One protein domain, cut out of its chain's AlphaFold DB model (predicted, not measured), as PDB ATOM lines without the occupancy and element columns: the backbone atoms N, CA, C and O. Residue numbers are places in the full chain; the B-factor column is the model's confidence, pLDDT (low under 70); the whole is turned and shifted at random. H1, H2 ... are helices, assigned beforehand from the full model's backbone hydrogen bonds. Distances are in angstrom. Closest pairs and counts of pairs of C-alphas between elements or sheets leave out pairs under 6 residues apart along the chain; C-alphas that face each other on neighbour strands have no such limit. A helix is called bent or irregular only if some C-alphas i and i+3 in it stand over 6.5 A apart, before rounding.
ATOM      1  N   LEU A 216     139.248  91.114 116.620       92.44
ATOM      2  CA  LEU A 216     139.043  91.994 115.461       92.44
ATOM      3  C   LEU A 216     139.695  91.422 114.195       92.44
ATOM      4  O   LEU A 216     139.082  91.421 113.132       92.44
ATOM      5  N   LEU A 217     140.909  90.866 114.308       93.06
ATOM      6  CA  LEU A 217     141.600  90.265 113.164       93.06
ATOM      7  C   LEU A 217     140.873  89.013 112.667       93.06
ATOM      8  O   LEU A 217     140.719  88.827 111.463       93.06
ATOM      9  N   GLN A 218     140.437  88.146 113.585       90.62
ATOM     10  CA  GLN A 218     139.664  86.949 113.241       90.62
ATOM     11  C   GLN A 218     138.344  87.320 112.565       90.62
ATOM     12  O   GLN A 218     137.989  86.710 111.560       90.62
ATOM     13  N   LEU A 219     137.657  88.338 113.084       91.81
ATOM     14  CA  LEU A 219     136.394  88.827 112.555       91.81
ATOM     15  C   LEU A 219     136.560  89.430 111.157       91.81
ATOM     16  O   LEU A 219     135.876  89.004 110.230       91.81
ATOM     17  N   ALA A 220     137.520  90.346 110.987       94.06
ATOM     18  CA  ALA A 220     137.821  90.983 109.708       94.06
ATOM     19  C   ALA A 220     138.216  89.952 108.642       94.06
ATOM     20  O   ALA A 220     137.649  89.945 107.554       94.06
ATOM     21  N   VAL A 221     139.122  89.021 108.967       92.31
ATOM     22  CA  VAL A 221     139.537  87.953 108.041       92.31
ATOM     23  C   VAL A 221     138.371  87.023 107.709       92.31
ATOM     24  O   VAL A 221     138.199  86.651 106.552       92.31
ATOM     25  N   SER A 222     137.564  86.645 108.703       89.81
ATOM     26  CA  SER A 222     136.400  85.781 108.493       89.81
ATOM     27  C   SER A 222     135.385  86.435 107.555       89.81
ATOM     28  O   SER A 222     134.956  85.797 106.597       89.81
ATOM     29  N   LEU A 223     135.023  87.700 107.786       91.62
ATOM     30  CA  LEU A 223     134.091  88.440 106.930       91.62
ATOM     31  C   LEU A 223     134.662  88.655 105.525       91.62
ATOM     32  O   LEU A 223     133.984  88.347 104.549       91.62
ATOM     33  N   PHE A 224     135.923  89.078 105.418       92.81
ATOM     34  CA  PHE A 224     136.612  89.258 104.140       92.81
ATOM     35  C   PHE A 224     136.586  87.980 103.291       92.81
ATOM     36  O   PHE A 224     136.181  88.010 102.131       92.81
ATOM     37  N   LEU A 225     136.971  86.836 103.872       89.44
ATOM     38  CA  LEU A 225     136.989  85.556 103.158       89.44
ATOM     39  C   LEU A 225     135.584  85.090 102.767       89.44
ATOM     40  O   LEU A 225     135.422  84.476 101.714       89.44
ATOM     41  N   ARG A 226     134.566  85.375 103.590       87.75
ATOM     42  CA  ARG A 226     133.173  85.073 103.239       87.75
ATOM     43  C   ARG A 226     132.705  85.929 102.064       87.75
ATOM     44  O   ARG A 226     132.181  85.359 101.117       87.75
ATOM     45  N   ILE A 227     132.948  87.242 102.076       88.75
ATOM     46  CA  ILE A 227     132.594  88.143 100.963       88.75
ATOM     47  C   ILE A 227     133.324  87.721  99.683       88.75
ATOM     48  O   ILE A 227     132.687  87.570  98.642       88.75
ATOM     49  N   ALA A 228     134.629  87.443  99.755       89.31
ATOM     50  CA  ALA A 228     135.408  86.939  98.620       89.31
ATOM     51  C   ALA A 228     134.794  85.661  98.030       89.31
ATOM     52  O   ALA A 228     134.668  85.507  96.819       89.31
ATOM     53  N   LYS A 229     134.360  84.747  98.904       86.50
ATOM     54  CA  LYS A 229     133.739  83.487  98.500       86.50
ATOM     55  C   LYS A 229     132.355  83.674  97.878       86.50
ATOM     56  O   LYS A 229     132.082  83.032  96.873       86.50
ATOM     57  N   VAL A 230     131.500  84.511  98.471       84.19
ATOM     58  CA  VAL A 230     130.148  84.825  97.965       84.19
ATOM     59  C   VAL A 230     130.229  85.443  96.573       84.19
ATOM     60  O   VAL A 230     129.499  85.055  95.670       84.19
ATOM     61  N   THR A 231     131.128  86.408  96.410       85.50
ATOM     62  CA  THR A 231     131.259  87.189  95.175       85.50
ATOM     63  C   THR A 231     132.045  86.457  94.088       85.50
ATOM     64  O   THR A 231     131.959  86.821  92.919       85.50
ATOM     65  N   GLY A 232     132.831  85.440  94.458       87.06
ATOM     66  CA  GLY A 232     133.776  84.777  93.559       87.06
ATOM     67  C   GLY A 232     134.954  85.667  93.142       87.06
ATOM     68  O   GLY A 232     135.706  85.292  92.242       87.06
ATOM     69  N   LEU A 233     135.121  86.837  93.770       89.38
ATOM     70  CA  LEU A 233     136.144  87.809  93.399       89.38
ATOM     71  C   LEU A 233     137.535  87.403  93.914       89.38
ATOM     72  O   LEU A 233     137.667  86.856  95.016       89.38
ATOM     73  N   PRO A 234     138.607  87.737  93.171       91.69
ATOM     74  CA  PRO A 234     139.962  87.682  93.697       91.69
ATOM     75  C   PRO A 234     140.099  88.549  94.953       91.69
ATOM     76  O   PRO A 234     139.544  89.642  95.030       91.69
ATOM     77  N   ALA A 235     140.915  88.113  95.919       88.00
ATOM     78  CA  ALA A 235     141.099  88.821  97.192       88.00
ATOM     79  C   ALA A 235     141.465  90.313  97.027       88.00
ATOM     80  O   ALA A 235     141.051  91.147  97.826       88.00
ATOM     81  N   GLN A 236     142.211  90.665  95.978       89.38
ATOM     82  CA  GLN A 236     142.617  92.048  95.706       89.38
ATOM     83  C   GLN A 236     141.449  92.960  95.297       89.38
ATOM     84  O   GLN A 236     141.524  94.167  95.502       89.38
ATOM     85  N   GLU A 237     140.367  92.400  94.758       91.88
ATOM     86  CA  GLU A 237     139.209  93.157  94.273       91.88
ATOM     87  C   GLU A 237     138.119  93.321  95.337       91.88
ATOM     88  O   GLU A 237     137.285  94.217  95.232       91.88
ATOM     89  N   VAL A 238     138.155  92.513  96.402       91.75
ATOM     90  CA  VAL A 238     137.150  92.530  97.479       91.75
ATOM     91  C   VAL A 238     137.054  93.901  98.145       91.75
ATOM     92  O   VAL A 238     135.954  94.361  98.426       91.75
ATOM     93  N   VAL A 239     138.186  94.574  98.380       91.94
ATOM     94  CA  VAL A 239     138.193  95.912  98.998       91.94
ATOM     95  C   VAL A 239     137.495  96.934  98.095       91.94
ATOM     96  O   VAL A 239     136.654  97.695  98.563       91.94
ATOM     97  N   ASN A 240     137.785  96.911  96.792       90.62
ATOM     98  CA  ASN A 240     137.133  97.801  95.827       90.62
ATOM     99  C   ASN A 240     135.632  97.510  95.727       90.62
ATOM    100  O   ASN A 240     134.828  98.434  95.646       90.62
ATOM    101  N   TYR A 241     135.254  96.233  95.786       90.62
ATOM    102  CA  TYR A 241     133.863  95.801  95.801       90.62
ATOM    103  C   TYR A 241     133.098  96.361  97.010       90.62
ATOM    104  O   TYR A 241     132.054  96.982  96.829       90.62
ATOM    105  N   VAL A 242     133.638  96.218  98.230       91.06
ATOM    106  CA  VAL A 242     132.960  96.705  99.448       91.06
ATOM    107  C   VAL A 242     132.929  98.227  99.585       91.06
ATOM    108  O   VAL A 242     132.100  98.743 100.329       91.06
ATOM    109  N   LEU A 243     133.823  98.938  98.891       87.00
ATOM    110  CA  LEU A 243     133.812 100.400  98.794       87.00
ATOM    111  C   LEU A 243     132.836 100.908  97.724       87.00
ATOM    112  O   LEU A 243     132.290 101.996  97.870       87.00
ATOM    113  N   GLY A 244     132.648 100.151  96.639       84.25
ATOM    114  CA  GLY A 244     131.856 100.571  95.481       84.25
ATOM    115  C   GLY A 244     130.399 100.106  95.481       84.25
ATOM    116  O   GLY A 244     129.607 100.633  94.701       84.25
ATOM    117  N   GLN A 245     130.033  99.122  96.308       83.06
ATOM    118  CA  GLN A 245     128.668  98.593  96.383       83.06
ATOM    119  C   GLN A 245     128.102  98.659  97.800       83.06
ATOM    120  O   GLN A 245     128.596  98.010  98.719       83.06
ATOM    121  N   ASP A 246     126.984  99.366  97.946       70.81
ATOM    122  CA  ASP A 246     126.262  99.495  99.216       70.81
ATOM    123  C   ASP A 246     125.809  98.144  99.796       70.81
ATOM    124  O   ASP A 246     125.853  97.935 101.009       70.81
ATOM    125  N   THR A 247     125.414  97.209  98.928       82.00
ATOM    126  CA  THR A 247     124.908  95.879  99.303       82.00
ATOM    127  C   THR A 247     126.015  94.861  99.577       82.00
ATOM    128  O   THR A 247     125.734  93.728  99.957       82.00
ATOM    129  N   ALA A 248     127.292  95.240  99.443       84.12
ATOM    130  CA  ALA A 248     128.425  94.331  99.630       84.12
ATOM    131  C   ALA A 248     128.529  93.731 101.044       84.12
ATOM    132  O   ALA A 248     129.217  92.734 101.262       84.12
ATOM    133  N   TRP A 249     127.861  94.360 102.011       87.06
ATOM    134  CA  TRP A 249     127.818  93.944 103.410       87.06
ATOM    135  C   TRP A 249     126.537  93.177 103.768       87.06
ATOM    136  O   TRP A 249     126.371  92.781 104.925       87.06
ATOM    137  N   ASP A 250     125.625  92.981 102.812       84.44
ATOM    138  CA  ASP A 250     124.378  92.242 103.003       84.44
ATOM    139  C   ASP A 250     124.601  90.732 103.007       84.44
ATOM    140  O   ASP A 250     125.563  90.209 102.443       84.44
ATOM    141  N   TYR A 251     123.709  90.024 103.702       82.31
ATOM    142  CA  TYR A 251     123.734  88.571 103.703       82.31
ATOM    143  C   TYR A 251     123.296  88.060 102.330       82.31
ATOM    144  O   TYR A 251     122.258  88.465 101.811       82.31
ATOM    145  N   VAL A 252     124.077  87.139 101.775       75.12
ATOM    146  CA  VAL A 252     123.741  86.420 100.549       75.12
ATOM    147  C   VAL A 252     123.719  84.937 100.882       75.12
ATOM    148  O   VAL A 252     124.716  84.386 101.356       75.12
ATOM    149  N   GLU A 253     122.577  84.296 100.651       68.44
ATOM    150  CA  GLU A 253     122.441  82.858 100.835       68.44
ATOM    151  C   GLU A 253     123.288  82.132  99.785       68.44
ATOM    152  O   GLU A 253     123.170  82.378  98.585       68.44
ATOM    153  N   ILE A 254     124.175  81.248 100.244       63.50
ATOM    154  CA  ILE A 254     124.988  80.419  99.357       63.50
ATOM    155  C   ILE A 254     124.542  78.967  99.517       63.50
ATOM    156  O   ILE A 254     124.750  78.362 100.573       63.50
ATOM    157  N   GLU A 255     124.010  78.373  98.452       53.03
ATOM    158  CA  GLU A 255     123.823  76.923  98.355       53.03
ATOM    159  C   GLU A 255     125.192  76.245  98.182       53.03
ATOM    160  O   GLU A 255     125.632  75.949  97.072       53.03
ATOM    161  N   ILE A 263     126.380  79.138 107.306       70.62
ATOM    162  CA  ILE A 263     126.356  80.407 108.047       70.62
ATOM    163  C   ILE A 263     124.954  80.983 107.906       70.62
ATOM    164  O   ILE A 263     124.485  81.210 106.789       70.62
ATOM    165  N   THR A 264     124.292  81.212 109.035       80.88
ATOM    166  CA  THR A 264     122.956  81.806 109.041       80.88
ATOM    167  C   THR A 264     123.035  83.316 108.829       80.88
ATOM    168  O   THR A 264     124.039  83.948 109.168       80.88
ATOM    169  N   GLU A 265     121.955  83.919 108.336       82.50
ATOM    170  CA  GLU A 265     121.808  85.378 108.288       82.50
ATOM    171  C   GLU A 265     122.065  86.019 109.664       82.50
ATOM    172  O   GLU A 265     122.751  87.028 109.782       82.50
ATOM    173  N   THR A 266     121.606  85.373 110.740       80.12
ATOM    174  CA  THR A 266     121.820  85.855 112.112       80.12
ATOM    175  C   THR A 266     123.298  85.835 112.522       80.12
ATOM    176  O   THR A 266     123.759  86.751 113.204       80.12
ATOM    177  N   ASP A 267     124.067  84.820 112.112       81.81
ATOM    178  CA  ASP A 267     125.517  84.785 112.344       81.81
ATOM    179  C   ASP A 267     126.235  85.900 111.579       81.81
ATOM    180  O   ASP A 267     127.162  86.511 112.110       81.81
ATOM    181  N   TRP A 268     125.793  86.177 110.351       87.38
ATOM    182  CA  TRP A 268     126.312  87.272 109.540       87.38
ATOM    183  C   TRP A 268     126.057  88.631 110.189       87.38
ATOM    184  O   TRP A 268     126.997  89.392 110.414       87.38
ATOM    185  N   GLU A 269     124.803  88.918 110.549       87.12
ATOM    186  CA  GLU A 269     124.434  90.175 111.198       87.12
ATOM    187  C   GLU A 269     125.180  90.380 112.518       87.12
ATOM    188  O   GLU A 269     125.649  91.485 112.790       87.12
ATOM    189  N   ARG A 270     125.351  89.321 113.320       87.06
ATOM    190  CA  ARG A 270     126.137  89.375 114.563       87.06
ATOM    191  C   ARG A 270     127.591  89.752 114.294       87.06
ATOM    192  O   ARG A 270     128.148  90.582 115.014       87.06
ATOM    193  N   ASP A 271     128.218  89.113 113.311       90.38
ATOM    194  CA  ASP A 271     129.629  89.327 113.003       90.38
ATOM    195  C   ASP A 271     129.850  90.757 112.464       90.38
ATOM    196  O   ASP A 271     130.778  91.438 112.901       90.38
ATOM    197  N   ILE A 272     128.952  91.267 111.611       91.88
ATOM    198  CA  ILE A 272     128.969  92.669 111.152       91.88
ATOM    199  C   ILE A 272     128.756  93.644 112.315       91.88
ATOM    200  O   ILE A 272     129.537  94.578 112.474       91.88
ATOM    201  N   ALA A 273     127.754  93.415 113.168       90.44
ATOM    202  CA  ALA A 273     127.491  94.276 114.321       90.44
ATOM    203  C   ALA A 273     128.682  94.322 115.293       90.44
ATOM    204  O   ALA A 273     128.974  95.369 115.864       90.44
ATOM    205  N   SER A 274     129.401  93.205 115.448       91.31
ATOM    206  CA  SER A 274     130.615  93.139 116.271       91.31
ATOM    207  C   SER A 274     131.771  93.937 115.660       91.31
ATOM    208  O   SER A 274     132.560  94.524 116.398       91.31
ATOM    209  N   LEU A 275     131.876  93.973 114.326       94.06
ATOM    210  CA  LEU A 275     132.879  94.775 113.626       94.06
ATOM    211  C   LEU A 275     132.560  96.264 113.768       94.06
ATOM    212  O   LEU A 275     133.450  97.037 114.099       94.06
ATOM    213  N   ASP A 276     131.295  96.644 113.594       95.00
ATOM    214  CA  ASP A 276     130.837  98.026 113.769       95.00
ATOM    215  C   ASP A 276     131.099  98.531 115.186       95.00
ATOM    216  O   ASP A 276     131.668  99.603 115.358       95.00
ATOM    217  N   ALA A 277     130.722  97.742 116.198       91.25
ATOM    218  CA  ALA A 277     130.950  98.089 117.594       91.25
ATOM    219  C   ALA A 277     132.448  98.225 117.903       91.25
ATOM    220  O   ALA A 277     132.843  99.129 118.631       91.25
ATOM    221  N   ALA A 278     133.296  97.365 117.324       92.31
ATOM    222  CA  ALA A 278     134.740  97.493 117.469       92.31
ATOM    223  C   ALA A 278     135.260  98.789 116.830       92.31
ATOM    224  O   ALA A 278     136.017  99.503 117.477       92.31
ATOM    225  N   VAL A 279     134.829  99.121 115.610       95.00
ATOM    226  CA  VAL A 279     135.217 100.364 114.923       95.00
ATOM    227  C   VAL A 279     134.771 101.594 115.716       95.00
ATOM    228  O   VAL A 279     135.599 102.439 116.037       95.00
ATOM    229  N   LEU A 280     133.494 101.661 116.100       94.62
ATOM    230  CA  LEU A 280     132.938 102.763 116.894       94.62
ATOM    231  C   LEU A 280     133.598 102.895 118.270       94.62
ATOM    232  O   LEU A 280     133.577 103.973 118.844       94.62
ATOM    233  N   ALA A 281     134.150 101.817 118.830       91.69
ATOM    234  CA  ALA A 281     134.866 101.860 120.104       91.69
ATOM    235  C   ALA A 281     136.319 102.350 119.983       91.69
ATOM    236  O   ALA A 281     136.905 102.709 121.000       91.69
ATOM    237  N   HIS A 282     136.910 102.318 118.782       93.06
ATOM    238  CA  HIS A 282     138.306 102.714 118.546       93.06
ATOM    239  C   HIS A 282     138.438 104.097 117.896       93.06
ATOM    240  O   HIS A 282     139.535 104.641 117.888       93.06
ATOM    241  N   LEU A 283     137.349 104.648 117.360       94.31
ATOM    242  CA  LEU A 283     137.308 105.971 116.741       94.31
ATOM    243  C   LEU A 283     136.447 106.925 117.567       94.31
ATOM    244  O   LEU A 283     135.436 106.510 118.140       94.31
ATOM    245  N   ASP A 284     136.818 108.202 117.589       92.38
ATOM    246  CA  ASP A 284     135.984 109.245 118.179       92.38
ATOM    247  C   ASP A 284     134.749 109.477 117.279       92.38
ATOM    248  O   ASP A 284     134.882 109.597 116.061       92.38
ATOM    249  N   PRO A 285     133.513 109.552 117.807       91.81
ATOM    250  CA  PRO A 285     132.352 109.939 117.007       91.81
ATOM    251  C   PRO A 285     132.505 111.267 116.243       91.81
ATOM    252  O   PRO A 285     131.743 111.502 115.305       91.81
ATOM    253  N   GLU A 286     133.451 112.129 116.621       92.19
ATOM    254  CA  GLU A 286     133.740 113.411 115.967       92.19
ATOM    255  C   GLU A 286     134.852 113.346 114.909       92.19
ATOM    256  O   GLU A 286     135.035 114.328 114.188       92.19
ATOM    257  N   THR A 287     135.556 112.212 114.756       93.88
ATOM    258  CA  THR A 287     136.631 112.042 113.760       93.88
ATOM    259  C   THR A 287     136.157 112.494 112.377       93.88
ATOM    260  O   THR A 287     135.054 112.143 111.937       93.88
ATOM    261  N   ALA A 288     136.983 113.262 111.669       93.38
ATOM    262  CA  ALA A 288     136.712 113.655 110.289       93.38
ATOM    263  C   ALA A 288     136.923 112.468 109.329       93.38
ATOM    264  O   ALA A 288     137.739 111.586 109.591       93.38
ATOM    265  N   GLU A 289     136.188 112.417 108.213       91.38
ATOM    266  CA  GLU A 289     136.224 111.262 107.297       91.38
ATOM    267  C   GLU A 289     137.623 110.999 106.708       91.38
ATOM    268  O   GLU A 289     138.022 109.849 106.531       91.38
ATOM    269  N   ASP A 290     138.393 112.056 106.456       92.75
ATOM    270  CA  ASP A 290     139.763 112.006 105.947       92.75
ATOM    271  C   ASP A 290     140.803 111.571 106.995       92.75
ATOM    272  O   ASP A 290     141.902 111.160 106.622       92.75
ATOM    273  N   MET A 291     140.446 111.591 108.283       95.38
ATOM    274  CA  MET A 291     141.308 111.198 109.407       95.38
ATOM    275  C   MET A 291     141.086 109.756 109.888       95.38
ATOM    276  O   MET A 291     141.860 109.259 110.707       95.38
ATOM    277  N   ILE A 292     140.065 109.060 109.367       95.25
ATOM    278  CA  ILE A 292     139.692 107.696 109.791       95.25
ATOM    279  C   ILE A 292     140.883 106.734 109.729       95.25
ATOM    280  O   ILE A 292     141.093 105.958 110.657       95.25
ATOM    281  N   ASP A 293     141.652 106.761 108.639       93.62
ATOM    282  CA  ASP A 293     142.779 105.850 108.433       93.62
ATOM    283  C   ASP A 293     143.861 106.034 109.503       93.62
ATOM    284  O   ASP A 293     144.274 105.057 110.129       93.62
ATOM    285  N   SER A 294     144.288 107.280 109.736       94.25
ATOM    286  CA  SER A 294     145.325 107.590 110.724       94.25
ATOM    287  C   SER A 294     144.862 107.302 112.145       94.25
ATOM    288  O   SER A 294     145.591 106.663 112.895       94.25
ATOM    289  N   GLU A 295     143.640 107.699 112.509       95.62
ATOM    290  CA  GLU A 295     143.147 107.491 113.872       95.62
ATOM    291  C   GLU A 295     142.926 106.008 114.180       95.62
ATOM    292  O   GLU A 295     143.196 105.558 115.292       95.62
ATOM    293  N   LEU A 296     142.486 105.217 113.196       93.81
ATOM    294  CA  LEU A 296     142.346 103.776 113.378       93.81
ATOM    295  C   LEU A 296     143.711 103.090 113.529       93.81
ATOM    296  O   LEU A 296     143.843 102.160 114.330       93.81
ATOM    297  N   ASP A 297     144.719 103.520 112.766       92.25
ATOM    298  CA  ASP A 297     146.081 103.002 112.893       92.25
ATOM    299  C   ASP A 297     146.689 103.352 114.261       92.25
ATOM    300  O   ASP A 297     147.240 102.455 114.909       92.25
ATOM    301  N   ASP A 298     146.504 104.589 114.733       94.19
ATOM    302  CA  ASP A 298     146.931 105.048 116.060       94.19
ATOM    303  C   ASP A 298     146.219 104.259 117.173       94.19
ATOM    304  O   ASP A 298     146.858 103.711 118.077       94.19
ATOM    305  N   ALA A 299     144.895 104.094 117.079       93.19
ATOM    306  CA  ALA A 299     144.104 103.348 118.059       93.19
ATOM    307  C   ALA A 299     144.477 101.854 118.127       93.19
ATOM    308  O   ALA A 299     144.342 101.208 119.170       93.19
ATOM    309  N   LEU A 300     144.938 101.276 117.014       93.19
ATOM    310  CA  LEU A 300     145.362  99.878 116.932       93.19
ATOM    311  C   LEU A 300     146.870  99.692 117.137       93.19
ATOM    312  O   LEU A 300     147.352  98.545 117.071       93.19
ATOM    313  N   GLU A 301     147.625 100.755 117.402       93.31
ATOM    314  CA  GLU A 301     149.057 100.673 117.646       93.31
ATOM    315  C   GLU A 301     149.352  99.777 118.862       93.31
ATOM    316  O   GLU A 301     148.649  99.757 119.871       93.31
ATOM    317  N   GLY A 302     150.365  98.911 118.745       88.25
ATOM    318  CA  GLY A 302     150.765  97.997 119.822       88.25
ATOM    319  C   GLY A 302     149.761  96.883 120.165       88.25
ATOM    320  O   GLY A 302     150.124  95.957 120.903       88.25
ATOM    321  N   SER A 303     148.552  96.908 119.595       92.19
ATOM    322  CA  SER A 303     147.480  95.948 119.855       92.19
ATOM    323  C   SER A 303     147.814  94.529 119.378       92.19
ATOM    324  O   SER A 303     148.669  94.287 118.516       92.19
ATOM    325  N   LEU A 304     147.079  93.540 119.900       91.62
ATOM    326  CA  LEU A 304     147.196  92.157 119.429       91.62
ATOM    327  C   LEU A 304     146.791  92.015 117.951       91.62
ATOM    328  O   LEU A 304     147.294  91.113 117.279       91.62
ATOM    329  N   PHE A 305     145.918  92.897 117.440       93.44
ATOM    330  CA  PHE A 305     145.581  92.979 116.016       93.44
ATOM    331  C   PHE A 305     146.841  93.256 115.195       93.44
ATOM    332  O   PHE A 305     147.235  92.409 114.393       93.44
ATOM    333  N   THR A 306     147.536  94.358 115.485       92.94
ATOM    334  CA  THR A 306     148.753  94.768 114.773       92.94
ATOM    335  C   THR A 306     149.864  93.722 114.901       92.94
ATOM    336  O   THR A 306     150.450  93.309 113.899       92.94
ATOM    337  N   ARG A 307     150.096  93.183 116.108       91.81
ATOM    338  CA  ARG A 307     151.127  92.151 116.346       91.81
ATOM    339  C   ARG A 307     150.871  90.848 115.587       91.81
ATOM    340  O   ARG A 307     151.817  90.205 115.132       91.81
ATOM    341  N   LYS A 308     149.611  90.412 115.475       91.50
ATOM    342  CA  LYS A 308     149.258  89.189 114.732       91.50
ATOM    343  C   LYS A 308     149.210  89.422 113.231       91.50
ATOM    344  O   LYS A 308     149.606  88.531 112.482       91.50
ATOM    345  N   LEU A 309     148.780  90.603 112.800       92.75
ATOM    346  CA  LEU A 309     148.784  90.999 111.399       92.75
ATOM    347  C   LEU A 309     150.215  91.056 110.844       92.75
ATOM    348  O   LEU A 309     150.452  90.529 109.762       92.75
ATOM    349  N   ALA A 310     151.184  91.542 111.627       92.62
ATOM    350  CA  ALA A 310     152.604  91.590 111.253       92.62
ATOM    351  C   ALA A 310     153.227  90.215 110.924       92.62
ATOM    352  O   ALA A 310     154.244  90.146 110.241       92.62
ATOM    353  N   ARG A 311     152.619  89.106 111.377       90.75
ATOM    354  CA  ARG A 311     153.052  87.735 111.040       90.75
ATOM    355  C   ARG A 311     152.551  87.258 109.666       90.75
ATOM    356  O   ARG A 311     152.927  86.171 109.233       90.75
ATOM    357  N   LYS A 312     151.662  88.011 109.009       91.06
ATOM    358  CA  LYS A 312     151.114  87.704 107.675       91.06
ATOM    359  C   LYS A 312     151.947  88.365 106.571       91.06
ATOM    360  O   LYS A 312     152.782  89.224 106.841       91.06
ATOM    361  N   ARG A 313     151.716  87.976 105.313       94.12
ATOM    362  CA  ARG A 313     152.399  88.568 104.146       94.12
ATOM    363  C   ARG A 313     152.007  90.038 103.996       94.12
ATOM    364  O   ARG A 313     150.858  90.371 104.255       94.12
ATOM    365  N   ALA A 314     152.917  90.887 103.513       92.62
ATOM    366  CA  ALA A 314     152.674  92.328 103.368       92.62
ATOM    367  C   ALA A 314     151.380  92.655 102.592       92.62
ATOM    368  O   ALA A 314     150.602  93.492 103.035       92.62
ATOM    369  N   ALA A 315     151.095  91.926 101.507       90.56
ATOM    370  CA  ALA A 315     149.855  92.087 100.742       90.56
ATOM    371  C   ALA A 315     148.588  91.821 101.583       90.56
ATOM    372  O   ALA A 315     147.626  92.580 101.507       90.56
ATOM    373  N   ASP A 316     148.601  90.785 102.429       92.19
ATOM    374  CA  ASP A 316     147.475  90.461 103.312       92.19
ATOM    375  C   ASP A 316     147.298  91.533 104.397       92.19
ATOM    376  O   ASP A 316     146.175  91.834 104.794       92.19
ATOM    377  N   GLN A 317     148.406  92.115 104.879       94.00
ATOM    378  CA  GLN A 317     148.368  93.192 105.870       94.00
ATOM    379  C   GLN A 317     147.624  94.411 105.324       94.00
ATOM    380  O   GLN A 317     146.699  94.900 105.975       94.00
ATOM    381  N   SER A 318     147.984  94.851 104.116       92.75
ATOM    382  CA  SER A 318     147.336  95.979 103.445       92.75
ATOM    383  C   SER A 318     145.855  95.714 103.170       92.75
ATOM    384  O   SER A 318     145.027  96.572 103.462       92.75
ATOM    385  N   LEU A 319     145.499  94.519 102.678       94.31
ATOM    386  CA  LEU A 319     144.104  94.167 102.383       94.31
ATOM    387  C   LEU A 319     143.221  94.175 103.633       94.31
ATOM    388  O   LEU A 319     142.115  94.707 103.603       94.31
ATOM    389  N   ILE A 320     143.702  93.605 104.739       94.19
ATOM    390  CA  ILE A 320     142.924  93.527 105.980       94.19
ATOM    391  C   ILE A 320     142.731  94.919 106.593       94.19
ATOM    392  O   ILE A 320     141.624  95.212 107.038       94.19
ATOM    393  N   ARG A 321     143.762  95.780 106.600       94.12
ATOM    394  CA  ARG A 321     143.618  97.173 107.069       94.12
ATOM    395  C   ARG A 321     142.596  97.923 106.224       94.12
ATOM    396  O   ARG A 321     141.617  98.421 106.766       94.12
ATOM    397  N   ALA A 322     142.757  97.886 104.901       94.00
ATOM    398  CA  ALA A 322     141.849  98.558 103.980       94.00
ATOM    399  C   ALA A 322     140.399  98.059 104.106       94.00
ATOM    400  O   ALA A 322     139.468  98.849 103.996       94.00
ATOM    401  N   PHE A 323     140.190  96.771 104.392       95.38
ATOM    402  CA  PHE A 323     138.860  96.211 104.631       95.38
ATOM    403  C   PHE A 323     138.189  96.766 105.899       95.38
ATOM    404  O   PHE A 323     137.004  97.095 105.870       95.38
ATOM    405  N   VAL A 324     138.929  96.894 107.008       95.38
ATOM    406  CA  VAL A 324     138.393  97.492 108.245       95.38
ATOM    407  C   VAL A 324     138.117  98.984 108.036       95.38
ATOM    408  O   VAL A 324     137.029  99.447 108.376       95.38
ATOM    409  N   THR A 325     139.039  99.713 107.400       95.06
ATOM    410  CA  THR A 325     138.848 101.126 107.040       95.06
ATOM    411  C   THR A 325     137.624 101.324 106.146       95.06
ATOM    412  O   THR A 325     136.829 102.229 106.385       95.06
ATOM    413  N   ALA A 326     137.418 100.462 105.143       94.31
ATOM    414  CA  ALA A 326     136.250 100.530 104.267       94.31
ATOM    415  C   ALA A 326     134.940 100.433 105.061       94.31
ATOM    416  O   ALA A 326     133.993 101.174 104.791       94.31
ATOM    417  N   ARG A 327     134.899  99.570 106.087       94.81
ATOM    418  CA  ARG A 327     133.739  99.488 106.977       94.81
ATOM    419  C   ARG A 327     133.562 100.757 107.811       94.81
ATOM    420  O   ARG A 327     132.436 101.230 107.929       94.81
ATOM    421  N   ALA A 328     134.643 101.317 108.353       95.38
ATOM    422  CA  ALA A 328     134.600 102.557 109.128       95.38
ATOM    423  C   ALA A 328     134.075 103.742 108.306       95.38
ATOM    424  O   ALA A 328     133.150 104.430 108.741       95.38
ATOM    425  N   ARG A 329     134.569 103.914 107.075       93.88
ATOM    426  CA  ARG A 329     134.082 104.946 106.147       93.88
ATOM    427  C   ARG A 329     132.594 104.799 105.850       93.88
ATOM    428  O   ARG A 329     131.866 105.781 105.902       93.88
ATOM    429  N   LEU A 330     132.111 103.575 105.627       93.06
ATOM    430  CA  LEU A 330     130.681 103.340 105.420       93.06
ATOM    431  C   LEU A 330     129.836 103.788 106.628       93.06
ATOM    432  O   LEU A 330     128.767 104.359 106.435       93.06
ATOM    433  N   ILE A 331     130.305 103.559 107.859       94.75
ATOM    434  CA  ILE A 331     129.626 104.045 109.074       94.75
ATOM    435  C   ILE A 331     129.573 105.578 109.080       94.75
ATOM    436  O   ILE A 331     128.514 106.144 109.342       94.75
ATOM    437  N   TRP A 332     130.682 106.243 108.748       94.94
ATOM    438  CA  TRP A 332     130.782 107.708 108.713       94.94
ATOM    439  C   TRP A 332     129.887 108.346 107.652       94.94
ATOM    440  O   TRP A 332     129.214 109.333 107.936       94.94
ATOM    441  N   VAL A 333     129.823 107.754 106.460       93.19
ATOM    442  CA  VAL A 333     128.973 108.237 105.361       93.19
ATOM    443  C   VAL A 333     127.484 108.077 105.690       93.19
ATOM    444  O   VAL A 333     126.654 108.866 105.240       93.19
ATOM    445  N   ARG A 334     127.118 107.048 106.462       93.88
ATOM    446  CA  ARG A 334     125.716 106.689 106.735       93.88
ATOM    447  C   ARG A 334     125.142 107.304 108.009       93.88
ATOM    448  O   ARG A 334     123.926 107.258 108.173       93.88
ATOM    449  N   ALA A 335     125.975 107.843 108.897       95.50
ATOM    450  CA  ALA A 335     125.540 108.341 110.195       95.50
ATOM    451  C   ALA A 335     126.199 109.678 110.559       95.50
ATOM    452  O   ALA A 335     127.420 109.848 110.504       95.50
TER     453      ALA A 335
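Overview. This is residues 216 to 255 and 263 to 335 of the 637 residues of an uncharacterized protein of Actinobacteria bacterium (UniProt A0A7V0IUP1). One long helix, H7, runs through the middle of a cluster of helices: H1 and H4 cross it at about right angles, H2 runs alongside it, and H5 packs on it at a slant. Small H6 packs on residues 216 to 217 of H1, and short H3 makes a corner with H2. The printed part has 113 residues, with seven named helices, H1 to H7 in order, and no named strand: all helix, compact, with a radius of gyration of the C-alphas of 13.7 A and spans of 40 by 34 by 23 A.

Arrangement. H1, residues 216 to 231, touches H7, residues 314 to 334, about perpendicular at 87 degrees, with residues 220 to 224 of H1 and 320 to 324 of H7 alone; the closest C-alphas, of Ala 220 and Val 324, are 6.7 A apart. H2, residues 235 to 244, touches H7 at a shallow tilt of 13 degrees, the same way; the closest C-alphas, of Val 239 and Phe 323, are 5.7 A apart. H3, residues 246 to 249, only just touches H2, only at the corner, with 3 pairs of C-alphas within 8 A, the closest Val 242 and Ala 248. Residues 276 to 280 of H4, residues 265 to 282, touch residues 324 to 331 of H7 at 89 degrees, closest at the C-alphas of Val 279 and Ala 328. H5, residues 289 to 299, touches residues 325 to 332 of H7, closest at the C-alphas of Asp 293 and Thr 325. H6, residues 304 to 309, touches residues 216 to 217 of H1, closest at the C-alphas of Phe 305 and Leu 217. O i to N i+4 pairs are all within hydrogen-bond range in H1, H4, H6 and H7, 4 of 6 in H2 and 5 of 7 in H5; H3 is too short for one.

Along the chain. H1 begins at C-alpha 216, (139.043, 91.994, 115.461), and spans 22.3 A; H4 spans 26.0 A and H7 30.7 A, ending at C-alpha 334, (125.716, 106.689, 106.735). H2 is only just irregular, with C-alphas 236 and 239 6.7 A apart; H3 is irregular, C-alphas 246 and 249 being 7.1 A apart, and H5 too, C-alphas 290 and 293 being 7.3 A apart.

Size, cuts and confidence. Residues 256 to 262 are not printed, and C-alphas 255 and 263 are 10.6 A apart across the cut. Of the links printed whole, none is long. Residues 253 to 255 are under pLDDT 70.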